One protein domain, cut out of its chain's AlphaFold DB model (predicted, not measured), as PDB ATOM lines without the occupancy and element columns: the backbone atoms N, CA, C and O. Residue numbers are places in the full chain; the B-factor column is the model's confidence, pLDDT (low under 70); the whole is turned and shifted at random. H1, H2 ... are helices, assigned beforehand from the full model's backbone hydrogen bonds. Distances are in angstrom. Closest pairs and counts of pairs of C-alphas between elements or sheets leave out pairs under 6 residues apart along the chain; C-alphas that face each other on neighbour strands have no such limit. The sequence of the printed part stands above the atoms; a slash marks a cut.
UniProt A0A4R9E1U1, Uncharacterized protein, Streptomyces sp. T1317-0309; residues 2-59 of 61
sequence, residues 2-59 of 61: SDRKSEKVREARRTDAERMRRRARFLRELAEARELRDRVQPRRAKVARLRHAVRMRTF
ATOM      1  N   SER A   2     -40.192   9.274   8.533       67.31
ATOM      2  CA  SER A   2     -39.133   9.085   7.518       67.31
ATOM      3  C   SER A   2     -39.359   9.878   6.214       67.31
ATOM      4  O   SER A   2     -38.415  10.439   5.659       67.31
ATOM      5  N   ASP A   3     -40.612  10.046   5.772       74.62
ATOM      6  CA  ASP A   3     -40.922  10.727   4.499       74.62
ATOM      7  C   ASP A   3     -40.547  12.209   4.476       74.62
ATOM      8  O   ASP A   3     -39.992  12.710   3.504       74.62
ATOM      9  N   ARG A   4     -40.719  12.914   5.596       76.06
ATOM     10  CA  ARG A   4     -40.322  14.327   5.693       76.06
ATOM     11  C   ARG A   4     -38.803  14.513   5.572       76.06
ATOM     12  O   ARG A   4     -38.334  15.554   5.117       76.06
ATOM     13  N   LYS A   5     -38.013  13.517   5.993       74.44
ATOM     14  CA  LYS A   5     -36.552  13.524   5.827       74.44
ATOM     15  C   LYS A   5     -36.173  13.258   4.369       74.44
ATOM     16  O   LYS A   5     -35.280  13.931   3.860       74.44
ATOM     17  N   SER A   6     -36.847  12.324   3.695       77.56
ATOM     18  CA  SER A   6     -36.573  12.004   2.287       77.56
ATOM     19  C   SER A   6     -36.928  13.172   1.357       77.56
ATOM     20  O   SER A   6     -36.178  13.475   0.427       77.56
ATOM     21  N   GLU A   7     -38.002  13.897   1.666       80.88
ATOM     22  CA  GLU A   7     -38.440  15.079   0.927       80.88
ATOM     23  C   GLU A   7     -37.462  16.253   1.079       80.88
ATOM     24  O   GLU A   7     -37.023  16.817   0.075       80.88
ATOM     25  N   LYS A   8     -36.980  16.520   2.302       83.38
ATOM     26  CA  LYS A   8     -35.916  17.511   2.540       83.38
ATOM     27  C   LYS A   8     -34.616  17.186   1.803       83.38
ATOM     28  O   LYS A   8     -33.962  18.086   1.286       83.38
ATOM     29  N   VAL A   9     -34.227  15.912   1.725       85.44
ATOM     30  CA  VAL A   9     -33.030  15.504   0.965       85.44
ATOM     31  C   VAL A   9     -33.233  15.721  -0.537       85.44
ATOM     32  O   VAL A   9     -32.307  16.142  -1.229       85.44
ATOM     33  N   ARG A  10     -34.437  15.471  -1.063       83.44
ATOM     34  CA  ARG A  10     -34.769  15.750  -2.470       83.44
ATOM     35  C   ARG A  10     -34.752  17.249  -2.770       83.44
ATOM     36  O   ARG A  10     -34.238  17.643  -3.813       83.44
ATOM     37  N   GLU A  11     -35.254  18.075  -1.862       86.00
ATOM     38  CA  GLU A  11     -35.214  19.534  -1.972       86.00
ATOM     39  C   GLU A  11     -33.777  20.081  -1.910       86.00
ATOM     40  O   GLU A  11     -33.370  20.863  -2.773       86.00
ATOM     41  N   ALA A  12     -32.953  19.582  -0.984       86.50
ATOM     42  CA  ALA A  12     -31.528  19.914  -0.914       86.50
ATOM     43  C   ALA A  12     -30.793  19.546  -2.217       86.50
ATOM     44  O   ALA A  12     -30.102  20.370  -2.806       86.50
ATOM     45  N   ARG A  13     -31.037  18.349  -2.763       88.94
ATOM     46  CA  ARG A  13     -30.455  17.937  -4.053       88.94
ATOM     47  C   ARG A  13     -30.917  18.808  -5.224       88.94
ATOM     48  O   ARG A  13     -30.130  19.079  -6.130       88.94
ATOM     49  N   ARG A  14     -32.179  19.252  -5.232       85.19
ATOM     50  CA  ARG A  14     -32.702  20.168  -6.262       85.19
ATOM     51  C   ARG A  14     -32.021  21.536  -6.188       85.19
ATOM     52  O   ARG A  14     -31.600  22.044  -7.227       85.19
ATOM     53  N   THR A  15     -31.846  22.087  -4.989       90.50
ATOM     54  CA  THR A  15     -31.156  23.375  -4.796       90.50
ATOM     55  C   THR A  15     -29.659  23.292  -5.123       90.50
ATOM     56  O   THR A  15     -29.122  24.200  -5.766       90.50
ATOM     57  N   ASP A  16     -28.992  22.180  -4.806       90.56
ATOM     58  CA  ASP A  16     -27.607  21.921  -5.222       90.56
ATOM     59  C   ASP A  16     -27.471  21.818  -6.745       90.56
ATOM     60  O   ASP A  16     -26.568  22.417  -7.340       90.56
ATOM     61  N   ALA A  17     -28.406  21.132  -7.409       91.75
ATOM     62  CA  ALA A  17     -28.433  21.042  -8.866       91.75
ATOM     63  C   ALA A  17     -28.620  22.422  -9.519       91.75
ATOM     64  O   ALA A  17     -27.981  22.729 -10.528       91.75
ATOM     65  N   GLU A  18     -29.449  23.293  -8.942       92.75
ATOM     66  CA  GLU A  18     -29.587  24.678  -9.400       92.75
ATOM     67  C   GLU A  18     -28.315  25.499  -9.198       92.75
ATOM     68  O   GLU A  18     -27.901  26.221 -10.111       92.75
ATOM     69  N   ARG A  19     -27.664  25.369  -8.039       94.00
ATOM     70  CA  ARG A  19     -26.388  26.035  -7.751       94.00
ATOM     71  C   ARG A  19     -25.311  25.601  -8.738       94.00
ATOM     72  O   ARG A  19     -24.599  26.446  -9.277       94.00
ATOM     73  N   MET A  20     -25.237  24.305  -9.032       92.50
ATOM     74  CA  MET A  20     -24.320  23.750 -10.022       92.50
ATOM     75  C   MET A  20     -24.599  24.307 -11.421       92.50
ATOM     76  O   MET A  20     -23.665  24.735 -12.096       92.50
ATOM     77  N   ARG A  21     -25.872  24.391 -11.838       94.19
ATOM     78  CA  ARG A  21     -26.262  25.001 -13.121       94.19
ATOM     79  C   ARG A  21     -25.854  26.472 -13.210       94.19
ATOM     80  O   ARG A  21     -25.285  26.884 -14.218       94.19
ATOM     81  N   ARG A  22     -26.107  27.262 -12.159       95.62
ATOM     82  CA  ARG A  22     -25.703  28.681 -12.098       95.62
ATOM     83  C   ARG A  22     -24.183  28.823 -12.167       95.62
ATOM     84  O   ARG A  22     -23.684  29.616 -12.957       95.62
ATOM     85  N   ARG A  23     -23.454  28.003 -11.404       95.50
ATOM     86  CA  ARG A  23     -21.988  27.977 -11.415       95.50
ATOM     87  C   ARG A  23     -21.438  27.611 -12.791       95.50
ATOM     88  O   ARG A  23     -20.508  28.258 -13.248       95.50
ATOM     89  N   ALA A  24     -22.009  26.610 -13.455       96.25
ATOM     90  CA  ALA A  24     -21.576  26.206 -14.789       96.25
ATOM     91  C   ALA A  24     -21.737  27.341 -15.811       96.25
ATOM     92  O   ALA A  24     -20.818  27.577 -16.589       96.25
ATOM     93  N   ARG A  25     -22.857  28.079 -15.778       96.12
ATOM     94  CA  ARG A  25     -23.044  29.269 -16.629       96.12
ATOM     95  C   ARG A  25     -22.014  30.352 -16.324       96.12
ATOM     96  O   ARG A  25     -21.302  30.773 -17.225       96.12
ATOM     97  N   PHE A  26     -21.847  30.698 -15.050       96.31
ATOM     98  CA  PHE A  26     -20.871  31.703 -14.631       96.31
ATOM     99  C   PHE A  26     -19.434  31.343 -15.034       96.31
ATOM    100  O   PHE A  26     -18.681  32.192 -15.493       96.31
ATOM    101  N   LEU A  27     -19.037  30.073 -14.895       96.44
ATOM    102  CA  LEU A  27     -17.703  29.624 -15.300       96.44
ATOM    103  C   LEU A  27     -17.493  29.708 -16.815       96.44
ATOM    104  O   LEU A  27     -16.373  29.985 -17.240       96.44
ATOM    105  N   ARG A  28     -18.546  29.498 -17.617       95.12
ATOM    106  CA  ARG A  28     -18.496  29.697 -19.072       95.12
ATOM    107  C   ARG A  28     -18.306  31.172 -19.414       95.12
ATOM    108  O   ARG A  28     -17.352  31.497 -20.108       95.12
ATOM    109  N   GLU A  29     -19.129  32.052 -18.851       95.75
ATOM    110  CA  GLU A  29     -19.024  33.507 -19.054       95.75
ATOM    111  C   GLU A  29     -17.653  34.044 -18.605       95.75
ATOM    112  O   GLU A  29     -17.024  34.858 -19.280       95.75
ATOM    113  N   LEU A  30     -17.131  33.535 -17.486       96.44
ATOM    114  CA  LEU A  30     -15.811  33.897 -16.977       96.44
ATOM    115  C   LEU A  30     -14.676  33.420 -17.896       96.44
ATOM    116  O   LEU A  30     -13.660  34.111 -18.015       96.44
ATOM    117  N   ALA A  31     -14.816  32.251 -18.523       94.81
ATOM    118  CA  ALA A  31     -13.861  31.770 -19.517       94.81
ATOM    119  C   ALA A  31     -13.903  32.639 -20.783       94.81
ATOM    120  O   ALA A  31     -12.858  33.119 -21.219       94.81
ATOM    121  N   GLU A  32     -15.097  32.940 -21.292       93.75
ATOM    122  CA  GLU A  32     -15.299  33.784 -22.474       93.75
ATOM    123  C   GLU A  32     -14.725  35.197 -22.277       93.75
ATOM    124  O   GLU A  32     -13.948  35.693 -23.096       93.75
ATOM    125  N   ALA A  33     -14.993  35.820 -21.127       94.31
ATOM    126  CA  ALA A  33     -14.429  37.124 -20.787       94.31
ATOM    127  C   ALA A  33     -12.891  37.098 -20.691       94.31
ATOM    128  O   ALA A  33     -12.210  38.055 -21.076       94.31
ATOM    129  N   ARG A  34     -12.309  36.002 -20.180       89.88
ATOM    130  CA  ARG A  34     -10.848  35.827 -20.145       89.88
ATOM    131  C   ARG A  34     -10.267  35.714 -21.550       89.88
ATOM    132  O   ARG A  34      -9.250  36.354 -21.806       89.88
ATOM    133  N   GLU A  35     -10.902  34.962 -22.442       91.56
ATOM    134  CA  GLU A  35     -10.469  34.836 -23.836       91.56
ATOM    135  C   GLU A  35     -10.511  36.175 -24.572       91.56
ATOM    136  O   GLU A  35      -9.544  36.539 -25.245       91.56
ATOM    137  N   LEU A  36     -11.583  36.953 -24.394       94.25
ATOM    138  CA  LEU A  36     -11.682  38.305 -24.949       94.25
ATOM    139  C   LEU A  36     -10.524  39.188 -24.474       94.25
ATOM    140  O   LEU A  36      -9.856  39.836 -25.282       94.25
ATOM    141  N   ARG A  37     -10.215  39.166 -23.174       90.88
ATOM    142  CA  ARG A  37      -9.083  39.925 -22.625       90.88
ATOM    143  C   ARG A  37      -7.741  39.461 -23.196       90.88
ATOM    144  O   ARG A  37      -6.869  40.294 -23.446       90.88
ATOM    145  N   ASP A  38      -7.568  38.159 -23.403       91.31
ATOM    146  CA  ASP A  38      -6.350  37.592 -23.983       91.31
ATOM    147  C   ASP A  38      -6.134  38.054 -25.433       91.31
ATOM    148  O   ASP A  38      -4.990  38.312 -25.816       91.31
ATOM    149  N   ARG A  39      -7.215  38.232 -26.210       90.94
ATOM    150  CA  ARG A  39      -7.163  38.814 -27.566       90.94
ATOM    151  C   ARG A  39      -6.762  40.288 -27.539       90.94
ATOM    152  O   ARG A  39      -5.919  40.703 -28.327       90.94
ATOM    153  N   VAL A  40      -7.324  41.066 -26.613       94.19
ATOM    154  CA  VAL A  40      -7.050  42.511 -26.498       94.19
ATOM    155  C   VAL A  40      -5.640  42.783 -25.953       94.19
ATOM    156  O   VAL A  40      -5.041  43.811 -26.259       94.19
ATOM    157  N   GLN A  41      -5.076  41.881 -25.141       90.31
ATOM    158  CA  GLN A  41      -3.776  42.086 -24.489       90.31
ATOM    159  C   GLN A  41      -2.853  40.865 -24.637       90.31
ATOM    160  O   GLN A  41      -2.488  40.232 -23.634       90.31
ATOM    161  N   PRO A  42      -2.378  40.567 -25.862       89.81
ATOM    162  CA  PRO A  42      -1.632  39.340 -26.154       89.81
ATOM    163  C   PRO A  42      -0.332  39.223 -25.343       89.81
ATOM    164  O   PRO A  42       0.051  38.132 -24.913       89.81
ATOM    165  N   ARG A  43       0.329  40.353 -25.047       91.50
ATOM    166  CA  ARG A  43       1.525  40.381 -24.187       91.50
ATOM    167  C   ARG A  43       1.216  39.908 -22.765       91.50
ATOM    168  O   ARG A  43       1.943  39.073 -22.226       91.50
ATOM    169  N   ARG A  44       0.130  40.404 -22.162       89.81
ATOM    170  CA  ARG A  44      -0.265  40.023 -20.797       89.81
ATOM    171  C   ARG A  44      -0.702  38.562 -20.732       89.81
ATOM    172  O   ARG A  44      -0.323  37.873 -19.788       89.81
ATOM    173  N   ALA A  45      -1.402  38.078 -21.758       90.56
ATOM    174  CA  ALA A  45      -1.780  36.674 -21.885       90.56
ATOM    175  C   ALA A  45      -0.550  35.747 -21.909       90.56
ATOM    176  O   ALA A  45      -0.461  34.800 -21.125       90.56
ATOM    177  N   LYS A  46       0.455  36.058 -22.742       90.19
ATOM    178  CA  LYS A  46       1.705  35.280 -22.824       90.19
ATOM    179  C   LYS A  46       2.443  35.238 -21.484       90.19
ATOM    180  O   LYS A  46       2.832  34.162 -21.032       90.19
ATOM    181  N   VAL A  47       2.597  36.387 -20.822       95.00
ATOM    182  CA  VAL A  47       3.262  36.467 -19.510       95.00
ATOM    183  C   VAL A  47       2.497  35.677 -18.444       95.00
ATOM    184  O   VAL A  47       3.120  34.983 -17.644       95.00
ATOM    185  N   ALA A  48       1.162  35.732 -18.437       91.38
ATOM    186  CA  ALA A  48       0.346  34.960 -17.501       91.38
ATOM    187  C   ALA A  48       0.554  33.444 -17.665       91.38
ATOM    188  O   ALA A  48       0.729  32.751 -16.662       91.38
ATOM    189  N   ARG A  49       0.618  32.943 -18.909       89.25
ATOM    190  CA  ARG A  49       0.902  31.525 -19.207       89.25
ATOM    191  C   ARG A  49       2.283  31.105 -18.711       89.25
ATOM    192  O   ARG A  49       2.399  30.099 -18.019       89.25
ATOM    193  N   LEU A  50       3.313  31.907 -18.992       95.44
ATOM    194  CA  LEU A  50       4.678  31.635 -18.529       95.44
ATOM    195  C   LEU A  50       4.764  31.617 -16.999       95.44
ATOM    196  O   LEU A  50       5.311  30.681 -16.422       95.44
ATOM    197  N   ARG A  51       4.168  32.610 -16.328       94.12
ATOM    198  CA  ARG A  51       4.116  32.663 -14.858       94.12
ATOM    199  C   ARG A  51       3.404  31.450 -14.268       94.12
ATOM    200  O   ARG A  51       3.834  30.943 -13.238       94.12
ATOM    201  N   HIS A  52       2.323  30.996 -14.901       92.44
ATOM    202  CA  HIS A  52       1.608  29.802 -14.468       92.44
ATOM    203  C   HIS A  52       2.477  28.545 -14.594       92.44
ATOM    204  O   HIS A  52       2.581  27.801 -13.627       92.44
ATOM    205  N   ALA A  53       3.160  28.355 -15.726       93.75
ATOM    206  CA  ALA A  53       4.066  27.227 -15.933       93.75
ATOM    207  C   ALA A  53       5.217  27.213 -14.913       93.75
ATOM    208  O   ALA A  53       5.488  26.184 -14.301       93.75
ATOM    209  N   VAL A  54       5.846  28.370 -14.672       94.56
ATOM    210  CA  VAL A  54       6.897  28.505 -13.650       94.56
ATOM    211  C   VAL A  54       6.351  28.177 -12.263       94.56
ATOM    212  O   VAL A  54       6.973  27.410 -11.536       94.56
ATOM    213  N   ARG A  55       5.168  28.701 -11.912       93.62
ATOM    214  CA  ARG A  55       4.536  28.418 -10.620       93.62
ATOM    215  C   ARG A  55       4.240  26.931 -10.454       93.62
ATOM    216  O   ARG A  55       4.544  26.396  -9.401       93.62
ATOM    217  N   MET A  56       3.694  26.272 -11.476       94.56
ATOM    218  CA  MET A  56       3.389  24.837 -11.431       94.56
ATOM    219  C   MET A  56       4.646  23.974 -11.329       94.56
ATOM    220  O   MET A  56       4.624  22.956 -10.650       94.56
ATOM    221  N   ARG A  57       5.758  24.398 -11.942       93.19
ATOM    222  CA  ARG A  57       7.035  23.675 -11.887       93.19
ATOM    223  C   ARG A  57       7.606  23.567 -10.472       93.19
ATOM    224  O   ARG A  57       8.267  22.583 -10.167       93.19
ATOM    225  N   THR A  58       7.401  24.578  -9.635       91.94
ATOM    226  CA  THR A  58       7.988  24.640  -8.286       91.94
ATOM    227  C   THR A  58       6.939  24.601  -7.177       91.94
ATOM    228  O   THR A  58       7.270  24.856  -6.022       91.94
ATOM    229  N   PHE A  59       5.673  24.336  -7.509       93.00
ATOM    230  CA  PHE A  59       4.604  24.246  -6.520       93.00
ATOM    231  C   PHE A  59       4.791  22.994  -5.654       93.00
ATOM    232  O   PHE A  59       4.998  21.899  -6.174       93.00
TER     233      PHE A  59
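This is residues 2 to 59 of the 61 residues of an uncharacterized protein of Streptomyces sp. T1317-0309 (UniProt A0A4R9E1U1). One long straight helix, H1, makes the long arm of an L, and a much shorter helix, H2, turns back from its far end as the short arm. The two helices meet only near that corner, and most of H1 sticks out free, residues 2 to 33. The printed part has 58 residues with two named helices, H1 then H2, and no named strand; the class is all helix. It is extended, with a radius of gyration of the C-alphas of 19.9 A and spans of 59 by 29 by 6 A.

H1 covers residues 2 to 40, from C-alpha 2 at (-39.133, 9.085, 7.518) to C-alpha 40 at (-7.050, 42.511, -26.498), 57.5 A. H2 covers residues 42 to 57 and ends at C-alpha 57, (7.035, 23.675, -11.887), 22.9 A from its first C-alpha.

H1 and H2 are close but not clearly touching, and their closest C-alphas, those of Asp 38 and Ala 45, are 5.1 A apart. They run opposite ways at a steep tilt of 55 degrees. In H1 and H2 every O i to N i+4 pair is within hydrogen-bond range.

The two C-alphas farthest apart, those of Ser 2 and Arg 43, are 60.3 A apart. The printed part has no cut, and the link from H1 to H2 is tight. Mean pLDDT of the printed part is 90.3; residue 2 is under 70.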